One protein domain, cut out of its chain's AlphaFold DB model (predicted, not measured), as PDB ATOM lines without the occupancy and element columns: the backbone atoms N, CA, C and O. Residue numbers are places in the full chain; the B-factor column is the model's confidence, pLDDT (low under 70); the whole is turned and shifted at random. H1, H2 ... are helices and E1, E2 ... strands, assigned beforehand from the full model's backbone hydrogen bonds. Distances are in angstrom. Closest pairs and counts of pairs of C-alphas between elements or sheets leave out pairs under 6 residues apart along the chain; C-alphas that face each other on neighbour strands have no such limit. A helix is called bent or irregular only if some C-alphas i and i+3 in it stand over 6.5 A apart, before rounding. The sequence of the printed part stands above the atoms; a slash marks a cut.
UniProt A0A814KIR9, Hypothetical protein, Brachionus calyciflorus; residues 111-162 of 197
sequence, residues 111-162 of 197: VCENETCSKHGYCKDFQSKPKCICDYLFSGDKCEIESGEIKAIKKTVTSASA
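This is residues 111 to 162 of the 197 residues of the protein "Hypothetical protein" of Brachionus calyciflorus (UniProt A0A814KIR9). A small two-stranded hairpin, E1 and E2, and the loops around it form a body, from which the end of a single helix, H1, sticks out as an arm. Before the hairpin, residues 111 to 120 run alongside it; after it, residues 135 to 147 fold back on themselves beyond the end of the hairpin away from its turn, and lead to the helix. The printed part has 52 residues, with two named strands and one named helix in the order E1, E2, H1; the sheet order is E1 - E2, antiparallel, and the class is mixed, helices and strands. The whole is only just extended, close to loose, with a radius of gyration of the C-alphas of 15.0 A. Its outline spans 49 by 16 by 13 A, a rod whose length owes much to the arm.

Pass the first ten residues and look at E1, residues 121 to 126, and E2, residues 129 to 134, which form a hairpin with a tight link of 2 residues. They are antiparallel neighbours, with 149 degrees between their N-to-C directions. The C-alphas of Gly 121 and Cys 134 face each other at 4.1 A, and those of Phe 126 and Lys 129 at 5.2 A. Check the backbone: N 124 and O 131 are 2.9 A apart and N 122 and O 133 are 3.0 A apart, both within hydrogen-bond range. Farther on, residues 138 to 139 make a short antiparallel pairing with residues 145 to 146. H1, residues 148 to 162, is apart from E1. In H1, 7 of 11 O i to N i+4 pairs are within hydrogen-bond range.

Find C-alpha 121 at (74.736, -24.242, -47.352), where E1 begins; it runs 14.7 A to C-alpha 126. E2 runs 15.7 A from C-alpha 129 at (64.196, -13.479, -42.074) to C-alpha 134. H1 begins at C-alpha 148 and ends 21.0 A away, at C-alpha 162, (83.161, -47.715, -66.003). H1 is irregular: C-alphas 158 and 161 are 7.1 A apart.

The two C-alphas farthest apart are those of Ser 128 and Ala 160, at 49.3 A. Residues 152 to 162, which belong to H1, stand free; without them the body of 41 residues spans 34 by 16 by 11 A. The printed part has no cut, and the link from E2 to H1, 13 residues, is long. The mean pLDDT of the printed part is 80.3; look for values under 70 at residue 128 and at residues 148 to 162, where the model's confidence is low.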
ATOM      1  N   VAL A 111      71.048 -11.601 -38.257       83.62
ATOM      2  CA  VAL A 111      70.036 -12.667 -38.213       83.62
ATOM      3  C   VAL A 111      70.613 -14.061 -38.484       83.62
ATOM      4  O   VAL A 111      69.934 -15.051 -38.225       83.62
ATOM      5  N   CYS A 112      71.845 -14.156 -38.991       86.50
ATOM      6  CA  CYS A 112      72.525 -15.418 -39.242       86.50
ATOM      7  C   CYS A 112      73.393 -15.898 -38.072       86.50
ATOM      8  O   CYS A 112      73.823 -17.050 -38.101       86.50
ATOM      9  N   GLU A 113      73.617 -15.084 -37.034       82.88
ATOM     10  CA  GLU A 113      74.473 -15.451 -35.893       82.88
ATOM     11  C   GLU A 113      73.931 -16.675 -35.129       82.88
ATOM     12  O   GLU A 113      74.695 -17.545 -34.713       82.88
ATOM     13  N   ASN A 114      72.602 -16.792 -35.024       78.88
ATOM     14  CA  ASN A 114      71.932 -17.908 -34.347       78.88
ATOM     15  C   ASN A 114      71.383 -18.982 -35.302       78.88
ATOM     16  O   ASN A 114      70.906 -20.023 -34.843       78.88
ATOM     17  N   GLU A 115      71.442 -18.766 -36.618       78.50
ATOM     18  CA  GLU A 115      70.916 -19.723 -37.591       78.50
ATOM     19  C   GLU A 115      71.988 -20.687 -38.076       78.50
ATOM     20  O   GLU A 115      72.912 -20.346 -38.814       78.50
ATOM     21  N   THR A 116      71.835 -21.949 -37.687       83.00
ATOM     22  CA  THR A 116      72.752 -23.012 -38.097       83.00
ATOM     23  C   THR A 116      72.221 -23.721 -39.341       83.00
ATOM     24  O   THR A 116      71.417 -24.652 -39.237       83.00
ATOM     25  N   CYS A 117      72.687 -23.307 -40.520       92.00
ATOM     26  CA  CYS A 117      72.581 -24.126 -41.730       92.00
ATOM     27  C   CYS A 117      73.459 -25.380 -41.591       92.00
ATOM     28  O   CYS A 117      74.452 -25.387 -40.857       92.00
ATOM     29  N   SER A 118      73.124 -26.457 -42.302       91.88
ATOM     30  CA  SER A 118      74.022 -27.606 -42.425       91.88
ATOM     31  C   SER A 118      75.311 -27.202 -43.155       91.88
ATOM     32  O   SER A 118      75.400 -26.144 -43.773       91.88
ATOM     33  N   LYS A 119      76.309 -28.091 -43.157       93.06
ATOM     34  CA  LYS A 119      77.567 -27.902 -43.903       93.06
ATOM     35  C   LYS A 119      77.407 -27.795 -45.433       93.06
ATOM     36  O   LYS A 119      78.418 -27.656 -46.110       93.06
ATOM     37  N   HIS A 120      76.192 -27.939 -45.965       93.50
ATOM     38  CA  HIS A 120      75.879 -27.887 -47.397       93.50
ATOM     39  C   HIS A 120      75.073 -26.633 -47.763       93.50
ATOM     40  O   HIS A 120      74.157 -26.677 -48.587       93.50
ATOM     41  N   GLY A 121      75.344 -25.530 -47.075       93.25
ATOM     42  CA  GLY A 121      74.736 -24.242 -47.352       93.25
ATOM     43  C   GLY A 121      75.315 -23.145 -46.473       93.25
ATOM     44  O   GLY A 121      76.124 -23.393 -45.577       93.25
ATOM     45  N   TYR A 122      74.882 -21.917 -46.729       92.69
ATOM     46  CA  TYR A 122      75.232 -20.754 -45.919       92.69
ATOM     47  C   TYR A 122      73.989 -19.922 -45.615       92.69
ATOM     48  O   TYR A 122      73.043 -19.881 -46.406       92.69
ATOM     49  N   CYS A 123      73.983 -19.260 -44.459       92.81
ATOM     50  CA  CYS A 123      72.889 -18.375 -44.083       92.81
ATOM     51  C   CYS A 123      72.988 -17.051 -44.842       92.81
ATOM     52  O   CYS A 123      74.074 -16.494 -45.023       92.81
ATOM     53  N   LYS A 124      71.840 -16.539 -45.286       90.12
ATOM     54  CA  LYS A 124      71.719 -15.222 -45.900       90.12
ATOM     55  C   LYS A 124      70.516 -14.482 -45.322       90.12
ATOM     56  O   LYS A 124      69.427 -15.045 -45.226       90.12
ATOM     57  N   ASP A 125      70.711 -13.207 -44.995       85.12
ATOM     58  CA  ASP A 125      69.633 -12.290 -44.615       85.12
ATOM     59  C   ASP A 125      68.687 -12.060 -45.810       85.12
ATOM     60  O   ASP A 125      69.119 -11.647 -46.895       85.12
ATOM     61  N   PHE A 126      67.399 -12.359 -45.620       80.94
ATOM     62  CA  PHE A 126      66.353 -12.216 -46.624       80.94
ATOM     63  C   PHE A 126      65.176 -11.409 -46.056       80.94
ATOM     64  O   PHE A 126      64.237 -11.969 -45.496       80.94
ATOM     65  N   GLN A 127      65.218 -10.080 -46.214       71.31
ATOM     66  CA  GLN A 127      64.147  -9.157 -45.787       71.31
ATOM     67  C   GLN A 127      63.676  -9.416 -44.341       71.31
ATOM     68  O   GLN A 127      62.488  -9.629 -44.100       71.31
ATOM     69  N   SER A 128      64.618  -9.433 -43.393       68.12
ATOM     70  CA  SER A 128      64.352  -9.634 -41.958       68.12
ATOM     71  C   SER A 128      64.022 -11.071 -41.542       68.12
ATOM     72  O   SER A 128      63.664 -11.308 -40.388       68.12
ATOM     73  N   LYS A 129      64.172 -12.057 -42.438       80.44
ATOM     74  CA  LYS A 129      64.196 -13.479 -42.074       80.44
ATOM     75  C   LYS A 129      65.457 -14.149 -42.618       80.44
ATOM     76  O   LYS A 129      65.732 -14.040 -43.814       80.44
ATOM     77  N   PRO A 130      66.227 -14.852 -41.777       86.94
ATOM     78  CA  PRO A 130      67.371 -15.607 -42.256       86.94
ATOM     79  C   PRO A 130      66.896 -16.808 -43.079       86.94
ATOM     80  O   PRO A 130      65.901 -17.459 -42.752       86.94
ATOM     81  N   LYS A 131      67.596 -17.099 -44.176       90.50
ATOM     82  CA  LYS A 131      67.329 -18.269 -45.015       90.50
ATOM     83  C   LYS A 131      68.632 -18.945 -45.408       90.50
ATOM     84  O   LYS A 131      69.570 -18.282 -45.852       90.50
ATOM     85  N   CYS A 132      68.670 -20.269 -45.306       93.75
ATOM     86  CA  CYS A 132      69.791 -21.041 -45.815       93.75
ATOM     87  C   CYS A 132      69.734 -21.124 -47.344       93.75
ATOM     88  O   CYS A 132      68.721 -21.506 -47.939       93.75
ATOM     89  N   ILE A 133      70.835 -20.748 -47.987       93.62
ATOM     90  CA  ILE A 133      71.067 -20.979 -49.407       93.62
ATOM     91  C   ILE A 133      71.841 -22.287 -49.520       93.62
ATOM     92  O   ILE A 133      72.980 -22.373 -49.065       93.62
ATOM     93  N   CYS A 134      71.193 -23.300 -50.086       95.19
ATOM     94  CA  CYS A 134      71.746 -24.646 -50.158       95.19
ATOM     95  C   CYS A 134      72.655 -24.838 -51.371       95.19
ATOM     96  O   CYS A 134      72.402 -24.299 -52.452       95.19
ATOM     97  N   ASP A 135      73.686 -25.654 -51.179       94.31
ATOM     98  CA  ASP A 135      74.546 -26.145 -52.243       94.31
ATOM     99  C   ASP A 135      73.764 -27.029 -53.220       94.31
ATOM    100  O   ASP A 135      72.680 -27.550 -52.929       94.31
ATOM    101  N   TYR A 136      74.352 -27.246 -54.398       87.94
ATOM    102  CA  TYR A 136      73.792 -28.152 -55.390       87.94
ATOM    103  C   TYR A 136      73.515 -29.529 -54.764       87.94
ATOM    104  O   TYR A 136      74.411 -30.138 -54.180       87.94
ATOM    105  N   LEU A 137      72.282 -30.020 -54.943       88.81
ATOM    106  CA  LEU A 137      71.737 -31.280 -54.405       88.81
ATOM    107  C   LEU A 137      71.283 -31.259 -52.951       88.81
ATOM    108  O   LEU A 137      70.834 -32.301 -52.482       88.81
ATOM    109  N   PHE A 138      71.314 -30.127 -52.260       93.19
ATOM    110  CA  PHE A 138      70.767 -30.034 -50.911       93.19
ATOM    111  C   PHE A 138      69.509 -29.168 -50.876       93.19
ATOM    112  O   PHE A 138      69.358 -28.219 -51.645       93.19
ATOM    113  N   SER A 139      68.570 -29.534 -50.010       93.06
ATOM    114  CA  SER A 139      67.310 -28.824 -49.787       93.06
ATOM    115  C   SER A 139      66.862 -28.956 -48.326       93.06
ATOM    116  O   SER A 139      67.566 -29.543 -47.503       93.06
ATOM    117  N   GLY A 140      65.707 -28.378 -47.991       91.25
ATOM    118  CA  GLY A 140      65.245 -28.209 -46.610       91.25
ATOM    119  C   GLY A 140      65.582 -26.822 -46.064       91.25
ATOM    120  O   GLY A 140      66.375 -26.088 -46.658       91.25
ATOM    121  N   ASP A 141      64.967 -26.457 -44.942       91.56
ATOM    122  CA  ASP A 141      65.124 -25.122 -44.350       91.56
ATOM    123  C   ASP A 141      66.555 -24.880 -43.851       91.56
ATOM    124  O   ASP A 141      67.028 -23.743 -43.858       91.56
ATOM    125  N   LYS A 142      67.265 -25.954 -43.479       93.50
ATOM    126  CA  LYS A 142      68.662 -25.934 -43.032       93.50
ATOM    127  C   LYS A 142      69.592 -26.691 -43.981       93.50
ATOM    128  O   LYS A 142      70.725 -26.984 -43.604       93.50
ATOM    129  N   CYS A 143      69.173 -26.987 -45.212       94.56
ATOM    130  CA  CYS A 143      69.963 -27.746 -46.192       94.56
ATOM    131  C   CYS A 143      70.353 -29.161 -45.715       94.56
ATOM    132  O   CYS A 143      71.468 -29.635 -45.955       94.56
ATOM    133  N   GLU A 144      69.471 -29.822 -44.973       93.69
ATOM    134  CA  GLU A 144      69.672 -31.148 -44.381       93.69
ATOM    135  C   GLU A 144      69.266 -32.310 -45.302       93.69
ATOM    136  O   GLU A 144      69.669 -33.452 -45.072       93.69
ATOM    137  N   ILE A 145      68.489 -32.032 -46.350       91.88
ATOM    138  CA  ILE A 145      67.945 -33.040 -47.259       91.88
ATOM    139  C   ILE A 145      68.866 -33.173 -48.472       91.88
ATOM    140  O   ILE A 145      69.036 -32.230 -49.237       91.88
ATOM    141  N   GLU A 146      69.441 -34.356 -48.684       89.50
ATOM    142  CA  GLU A 146      70.217 -34.682 -49.887       89.50
ATOM    143  C   GLU A 146      69.284 -35.177 -51.011       89.50
ATOM    144  O   GLU A 146      68.475 -36.088 -50.822       89.50
ATOM    145  N   SER A 147      69.420 -34.616 -52.210       82.69
ATOM    146  CA  SER A 147      68.618 -34.956 -53.386       82.69
ATOM    147  C   SER A 147      69.026 -36.325 -53.937       82.69
ATOM    148  O   SER A 147      70.121 -36.513 -54.475       82.69
ATOM    149  N   GLY A 148      68.125 -37.302 -53.818       69.06
ATOM    150  CA  GLY A 148      68.379 -38.704 -54.167       69.06
ATOM    151  C   GLY A 148      68.632 -38.983 -55.655       69.06
ATOM    152  O   GLY A 148      69.236 -40.008 -55.981       69.06
ATOM    153  N   GLU A 149      68.236 -38.079 -56.556       63.38
ATOM    154  CA  GLU A 149      68.330 -38.289 -58.010       63.38
ATOM    155  C   GLU A 149      69.782 -38.475 -58.484       63.38
ATOM    156  O   GLU A 149      70.065 -39.363 -59.291       63.38
ATOM    157  N   ILE A 150      70.744 -37.748 -57.905       58.19
ATOM    158  CA  ILE A 150      72.170 -37.920 -58.241       58.19
ATOM    159  C   ILE A 150      72.838 -39.021 -57.418       58.19
ATOM    160  O   ILE A 150      73.833 -39.592 -57.859       58.19
ATOM    161  N   LYS A 151      72.280 -39.410 -56.269       58.00
ATOM    162  CA  LYS A 151      72.770 -40.573 -55.510       58.00
ATOM    163  C   LYS A 151      72.592 -41.862 -56.318       58.00
ATOM    164  O   LYS A 151      73.482 -42.713 -56.325       58.00
ATOM    165  N   ALA A 152      71.494 -41.958 -57.071       59.06
ATOM    166  CA  ALA A 152      71.276 -43.020 -58.046       59.06
ATOM    167  C   ALA A 152      72.277 -42.941 -59.214       59.06
ATOM    168  O   ALA A 152      72.891 -43.954 -59.537       59.06
ATOM    169  N   ILE A 153      72.517 -41.746 -59.773       59.19
ATOM    170  CA  ILE A 153      73.464 -41.542 -60.888       59.19
ATOM    171  C   ILE A 153      74.920 -41.829 -60.473       59.19
ATOM    172  O   ILE A 153      75.646 -42.526 -61.176       59.19
ATOM    173  N   LYS A 154      75.371 -41.372 -59.299       58.72
ATOM    174  CA  LYS A 154      76.710 -41.698 -58.773       58.72
ATOM    175  C   LYS A 154      76.874 -43.202 -58.552       58.72
ATOM    176  O   LYS A 154      77.942 -43.740 -58.840       58.72
ATOM    177  N   LYS A 155      75.832 -43.898 -58.083       58.88
ATOM    178  CA  LYS A 155      75.859 -45.356 -57.876       58.88
ATOM    179  C   LYS A 155      75.876 -46.137 -59.198       58.88
ATOM    180  O   LYS A 155      76.548 -47.167 -59.290       58.88
ATOM    181  N   THR A 156      75.185 -45.650 -60.230       55.66
ATOM    182  CA  THR A 156      75.168 -46.286 -61.558       55.66
ATOM    183  C   THR A 156      76.452 -46.034 -62.348       55.66
ATOM    184  O   THR A 156      76.942 -46.949 -63.008       55.66
ATOM    185  N   VAL A 157      77.065 -44.852 -62.225       56.94
ATOM    186  CA  VAL A 157      78.337 -44.531 -62.900       56.94
ATOM    187  C   VAL A 157      79.527 -45.287 -62.284       56.94
ATOM    188  O   VAL A 157      80.480 -45.603 -62.994       56.94
ATOM    189  N   THR A 158      79.472 -45.649 -60.996       58.22
ATOM    190  CA  THR A 158      80.610 -46.259 -60.275       58.22
ATOM    191  C   THR A 158      80.704 -47.788 -60.329       58.22
ATOM    192  O   THR A 158      81.766 -48.307 -60.004       58.22
ATOM    193  N   SER A 159      79.667 -48.534 -60.735       59.50
ATOM    194  CA  SER A 159      79.664 -50.003 -60.552       59.50
ATOM    195  C   SER A 159      79.639 -50.854 -61.827       59.50
ATOM    196  O   SER A 159      80.216 -51.936 -61.821       59.50
ATOM    197  N   ALA A 160      79.033 -50.392 -62.926       59.53
ATOM    198  CA  ALA A 160      78.853 -51.231 -64.120       59.53
ATOM    199  C   ALA A 160      79.437 -50.614 -65.400       59.53
ATOM    200  O   ALA A 160      80.148 -51.284 -66.149       59.53
ATOM    201  N   SER A 161      79.195 -49.323 -65.637       67.06
ATOM    202  CA  SER A 161      79.551 -48.681 -66.908       67.06
ATOM    203  C   SER A 161      81.053 -48.417 -67.046       67.06
ATOM    204  O   SER A 161      81.620 -48.640 -68.113       67.06
ATOM    205  N   ALA A 162      81.725 -47.996 -65.971       68.75
ATOM    206  CA  ALA A 162      83.161 -47.715 -66.003       68.75
ATOM    207  C   ALA A 162      84.003 -48.984 -66.241       68.75
ATOM    208  O   ALA A 162      84.938 -48.965 -67.036       68.75
TER     209      ALA A 162